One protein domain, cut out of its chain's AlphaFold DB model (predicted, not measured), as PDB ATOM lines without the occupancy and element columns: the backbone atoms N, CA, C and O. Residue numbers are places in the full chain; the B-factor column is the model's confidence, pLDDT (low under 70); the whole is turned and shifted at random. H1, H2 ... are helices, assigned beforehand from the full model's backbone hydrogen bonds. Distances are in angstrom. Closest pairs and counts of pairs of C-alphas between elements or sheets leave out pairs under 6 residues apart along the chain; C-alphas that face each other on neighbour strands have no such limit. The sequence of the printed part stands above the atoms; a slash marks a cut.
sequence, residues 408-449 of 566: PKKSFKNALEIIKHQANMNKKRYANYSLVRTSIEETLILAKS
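What this domain is: This is residues 408 to 449 of the 566 residues of an uncharacterized protein of Callosobruchus maculatus (UniProt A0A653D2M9). Two long helices, H1 and H2, meet near their ends at a corner and open from there as a wide V. The arms stick out with residues 408 to 422 and 438 to 449, which stand free, and the space between these stretches is empty. The printed part has 42 residues with two named helices, H1 then H2, and no named strand; the class is all helix. The whole is only just loose, close to extended, with a radius of gyration of the C-alphas of 13.5 A, and flat, spanning 34 by 29 by 7 A.

Where its parts are: Start at Pro 408, the first printed residue, just before H1. Find C-alpha 409 at (148.231, 178.813, 154.478); from there H1, residues 409 to 429, runs 30.2 A to C-alpha 429 at (154.499, 204.912, 140.674). Residues 430 to 432 then lead to H2, residues 433 to 449, which runs 24.5 A and ends with C-alpha 449 at (179.201, 189.810, 153.978).

How they stand to each other: Look at Lys 427 and Tyr 433: their C-alphas, the closest of H1 and H2, are 5.4 A apart. The two helices touch only at the corner by their link, and only just, with 3 pairs of C-alphas within 8 A. H1 touches with residues 426 to 427 alone, and H2 with residues 433 to 434 alone. Their lines stand at a steep tilt of 59 degrees, opposite ways, and their centres are 20.0 A apart. In H1 and H2 every O i to N i+4 pair is within hydrogen-bond range.

The domain as a whole: The C-alphas of Pro 408 and Ala 431 are the two farthest apart, at 35.4 A. The printed part has no cut, and the link from H1 to H2 is tight. The mean pLDDT of the printed part is 86.7, and no printed residue is under 70.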
ATOM      1  N   PRO A 408     147.892 180.662 158.850       80.06
ATOM      2  CA  PRO A 408     147.113 179.716 158.059       80.06
ATOM      3  C   PRO A 408     147.401 179.871 156.569       80.06
ATOM      4  O   PRO A 408     147.388 180.990 156.059       80.06
ATOM      5  N   LYS A 409     147.673 178.770 155.852       77.44
ATOM      6  CA  LYS A 409     148.231 178.813 154.478       77.44
ATOM      7  C   LYS A 409     147.471 179.762 153.530       77.44
ATOM      8  O   LYS A 409     148.075 180.356 152.639       77.44
ATOM      9  N   LYS A 410     146.159 179.936 153.747       78.19
ATOM     10  CA  LYS A 410     145.300 180.930 153.078       78.19
ATOM     11  C   LYS A 410     145.692 182.381 153.415       78.19
ATOM     12  O   LYS A 410     145.919 183.162 152.498       78.19
ATOM     13  N   SER A 411     145.824 182.726 154.695       73.81
ATOM     14  CA  SER A 411     146.261 184.039 155.194       73.81
ATOM     15  C   SER A 411     147.671 184.400 154.725       73.81
ATOM     16  O   SER A 411     147.877 185.507 154.236       73.81
ATOM     17  N   PHE A 412     148.627 183.464 154.775       76.06
ATOM     18  CA  PHE A 412     149.981 183.703 154.253       76.06
ATOM     19  C   PHE A 412     149.987 183.936 152.732       76.06
ATOM     20  O   PHE A 412     150.644 184.856 152.245       76.06
ATOM     21  N   LYS A 413     149.202 183.156 151.970       80.81
ATOM     22  CA  LYS A 413     149.023 183.375 150.526       80.81
ATOM     23  C   LYS A 413     148.416 184.753 150.234       80.81
ATOM     24  O   LYS A 413     148.916 185.439 149.348       80.81
ATOM     25  N   ASN A 414     147.397 185.166 150.992       84.50
ATOM     26  CA  ASN A 414     146.762 186.479 150.860       84.50
ATOM     27  C   ASN A 414     147.747 187.622 151.175       84.50
ATOM     28  O   ASN A 414     147.886 188.554 150.390       84.50
ATOM     29  N   ALA A 415     148.520 187.515 152.261       76.19
ATOM     30  CA  ALA A 415     149.561 188.486 152.600       76.19
ATOM     31  C   ALA A 415     150.618 188.617 151.485       76.19
ATOM     32  O   ALA A 415     150.957 189.727 151.079       76.19
ATOM     33  N   LEU A 416     151.084 187.496 150.916       80.25
ATOM     34  CA  LEU A 416     151.988 187.510 149.758       80.25
ATOM     35  C   LEU A 416     151.360 188.140 148.506       80.25
ATOM     36  O   LEU A 416     152.071 188.760 147.716       80.25
ATOM     37  N   GLU A 417     150.055 187.978 148.296       86.81
ATOM     38  CA  GLU A 417     149.329 188.583 147.178       86.81
ATOM     39  C   GLU A 417     149.198 190.105 147.345       86.81
ATOM     40  O   GLU A 417     149.504 190.847 146.409       86.81
ATOM     41  N   ILE A 418     148.891 190.576 148.558       83.88
ATOM     42  CA  ILE A 418     148.882 192.002 148.926       83.88
ATOM     43  C   ILE A 418     150.275 192.622 148.730       83.88
ATOM     44  O   ILE A 418     150.397 193.654 148.069       83.88
ATOM     45  N   ILE A 419     151.339 191.971 149.217       81.25
ATOM     46  CA  ILE A 419     152.729 192.434 149.047       81.25
ATOM     47  C   ILE A 419     153.101 192.510 147.556       81.25
ATOM     48  O   ILE A 419     153.671 193.507 147.106       81.25
ATOM     49  N   LYS A 420     152.739 191.501 146.749       85.88
ATOM     50  CA  LYS A 420     152.951 191.522 145.288       85.88
ATOM     51  C   LYS A 420     152.168 192.642 144.602       85.88
ATOM     52  O   LYS A 420     152.703 193.286 143.698       85.88
ATOM     53  N   HIS A 421     150.929 192.891 145.020       90.31
ATOM     54  CA  HIS A 421     150.109 193.976 144.491       90.31
ATOM     55  C   HIS A 421     150.730 195.345 144.807       90.31
ATOM     56  O   HIS A 421     150.921 196.151 143.896       90.31
ATOM     57  N   GLN A 422     151.135 195.580 146.058       86.50
ATOM     58  CA  GLN A 422     151.826 196.804 146.475       86.50
ATOM     59  C   GLN A 422     153.154 197.000 145.727       86.50
ATOM     60  O   GLN A 422     153.408 198.087 145.211       86.50
ATOM     61  N   ALA A 423     153.966 195.950 145.570       81.56
ATOM     62  CA  ALA A 423     155.203 196.005 144.787       81.56
ATOM     63  C   ALA A 423     154.949 196.373 143.310       81.56
ATOM     64  O   ALA A 423     155.703 197.151 142.725       81.56
ATOM     65  N   ASN A 424     153.869 195.868 142.704       92.88
ATOM     66  CA  ASN A 424     153.467 196.225 141.339       92.88
ATOM     67  C   ASN A 424     152.966 197.681 141.247       92.88
ATOM     68  O   ASN A 424     153.311 198.400 140.311       92.88
ATOM     69  N   MET A 425     152.209 198.151 142.241       90.69
ATOM     70  CA  MET A 425     151.777 199.552 142.330       90.69
ATOM     71  C   MET A 425     152.966 200.506 142.500       90.69
ATOM     72  O   MET A 425     153.034 201.520 141.805       90.69
ATOM     73  N   ASN A 426     153.948 200.159 143.332       86.12
ATOM     74  CA  ASN A 426     155.175 200.941 143.497       86.12
ATOM     75  C   ASN A 426     156.030 200.936 142.222       86.12
ATOM     76  O   ASN A 426     156.502 201.994 141.812       86.12
ATOM     77  N   LYS A 427     156.131 199.798 141.517       93.38
ATOM     78  CA  LYS A 427     156.775 199.721 140.194       93.38
ATOM     79  C   LYS A 427     156.124 200.649 139.156       93.38
ATOM     80  O   LYS A 427     156.822 201.158 138.289       93.38
ATOM     81  N   LYS A 428     154.807 200.876 139.234       93.62
ATOM     82  CA  LYS A 428     154.093 201.831 138.365       93.62
ATOM     83  C   LYS A 428     154.247 203.290 138.807       93.62
ATOM     84  O   LYS A 428     154.220 204.169 137.956       93.62
ATOM     85  N   ARG A 429     154.371 203.553 140.113       94.81
ATOM     86  CA  ARG A 429     154.499 204.912 140.674       94.81
ATOM     87  C   ARG A 429     155.897 205.504 140.520       94.81
ATOM     88  O   ARG A 429     156.014 206.704 140.305       94.81
ATOM     89  N   TYR A 430     156.944 204.687 140.631       91.38
ATOM     90  CA  TYR A 430     158.330 205.153 140.607       91.38
ATOM     91  C   TYR A 430     159.060 204.632 139.366       91.38
ATOM     92  O   TYR A 430     159.368 203.445 139.281       91.38
ATOM     93  N   ALA A 431     159.409 205.529 138.438       92.00
ATOM     94  CA  ALA A 431     160.169 205.183 137.227       92.00
ATOM     95  C   ALA A 431     161.489 204.446 137.541       92.00
ATOM     96  O   ALA A 431     161.872 203.518 136.833       92.00
ATOM     97  N   ASN A 432     162.128 204.793 138.665       93.62
ATOM     98  CA  ASN A 432     163.403 204.225 139.110       93.62
ATOM     99  C   ASN A 432     163.245 203.055 140.106       93.62
ATOM    100  O   ASN A 432     164.211 202.691 140.776       93.62
ATOM    101  N   TYR A 433     162.051 202.453 140.235       90.94
ATOM    102  CA  TYR A 433     161.782 201.382 141.212       90.94
ATOM    103  C   TYR A 433     162.755 200.198 141.107       90.94
ATOM    104  O   TYR A 433     163.160 199.636 142.122       90.94
ATOM    105  N   SER A 434     163.150 199.821 139.886       88.88
ATOM    106  CA  SER A 434     164.145 198.769 139.644       88.88
ATOM    107  C   SER A 434     165.510 199.118 140.239       88.88
ATOM    108  O   SER A 434     166.064 198.303 140.963       88.88
ATOM    109  N   LEU A 435     166.014 200.330 139.988       93.56
ATOM    110  CA  LEU A 435     167.310 200.802 140.489       93.56
ATOM    111  C   LEU A 435     167.338 200.864 142.021       93.56
ATOM    112  O   LEU A 435     168.269 200.355 142.641       93.56
ATOM    113  N   VAL A 436     166.288 201.423 142.635       87.94
ATOM    114  CA  VAL A 436     166.160 201.488 144.103       87.94
ATOM    115  C   VAL A 436     166.111 200.082 144.703       87.94
ATOM    116  O   VAL A 436     166.799 199.810 145.685       87.94
ATOM    117  N   ARG A 437     165.352 199.162 144.092       90.75
ATOM    118  CA  ARG A 437     165.291 197.765 144.537       90.75
ATOM    119  C   ARG A 437     166.658 197.083 144.464       90.75
ATOM    120  O   ARG A 437     167.056 196.475 145.452       90.75
ATOM    121  N   THR A 438     167.369 197.191 143.340       93.25
ATOM    122  CA  THR A 438     168.702 196.586 143.182       93.25
ATOM    123  C   THR A 438     169.686 197.147 144.208       93.25
ATOM    124  O   THR A 438     170.367 196.375 144.869       93.25
ATOM    125  N   SER A 439     169.687 198.465 144.439       94.25
ATOM    126  CA  SER A 439     170.542 199.101 145.453       94.25
ATOM    127  C   SER A 439     170.252 198.600 146.882       94.25
ATOM    128  O   SER A 439     171.173 198.343 147.661       94.25
ATOM    129  N   ILE A 440     168.980 198.377 147.236       87.00
ATOM    130  CA  ILE A 440     168.611 197.775 148.528       87.00
ATOM    131  C   ILE A 440     169.064 196.305 148.602       87.00
ATOM    132  O   ILE A 440     169.611 195.878 149.617       87.00
ATOM    133  N   GLU A 441     168.887 195.523 147.534       90.38
ATOM    134  CA  GLU A 441     169.354 194.132 147.482       90.38
ATOM    135  C   GLU A 441     170.890 194.041 147.610       90.38
ATOM    136  O   GLU A 441     171.389 193.223 148.384       90.38
ATOM    137  N   GLU A 442     171.639 194.936 146.959       94.50
ATOM    138  CA  GLU A 442     173.099 195.056 147.073       94.50
ATOM    139  C   GLU A 442     173.553 195.439 148.489       94.50
ATOM    140  O   GLU A 442     174.432 194.782 149.047       94.50
ATOM    141  N   THR A 443     172.939 196.451 149.116       90.50
ATOM    142  CA  THR A 443     173.293 196.844 150.495       90.50
ATOM    143  C   THR A 443     173.005 195.734 151.511       90.50
ATOM    144  O   THR A 443     173.814 195.514 152.414       90.50
ATOM    145  N   LEU A 444     171.926 194.963 151.333       86.25
ATOM    146  CA  LEU A 444     171.630 193.786 152.160       86.25
ATOM    147  C   LEU A 444     172.620 192.632 151.937       86.25
ATOM    148  O   LEU A 444     172.936 191.910 152.885       86.25
ATOM    149  N   ILE A 445     173.121 192.437 150.714       90.88
ATOM    150  CA  ILE A 445     174.182 191.457 150.427       90.88
ATOM    151  C   ILE A 445     175.505 191.900 151.073       90.88
ATOM    152  O   ILE A 445     176.169 191.084 151.713       90.88
ATOM    153  N   LEU A 446     175.847 193.190 150.983       88.69
ATOM    154  CA  LEU A 446     177.049 193.766 151.590       88.69
ATOM    155  C   LEU A 446     177.023 193.705 153.125       88.69
ATOM    156  O   LEU A 446     178.040 193.358 153.730       88.69
ATOM    157  N   ALA A 447     175.873 193.958 153.758       80.00
ATOM    158  CA  ALA A 447     175.692 193.767 155.199       80.00
ATOM    159  C   ALA A 447     175.963 192.303 155.599       80.00
ATOM    160  O   ALA A 447     176.848 192.029 156.407       80.00
ATOM    161  N   LYS A 448     175.328 191.345 154.906       80.31
ATOM    162  CA  LYS A 448     175.519 189.896 155.125       80.31
ATOM    163  C   LYS A 448     176.944 189.388 154.872       80.31
ATOM    164  O   LYS A 448     177.267 188.280 155.309       80.31
ATOM    165  N   SER A 449     177.773 190.124 154.127       83.19
ATOM    166  CA  SER A 449     179.201 189.810 153.978       83.19
ATOM    167  C   SER A 449     180.074 190.420 155.075       83.19
ATOM    168  O   SER A 449     181.065 189.797 155.444       83.19
TER     169      SER A 449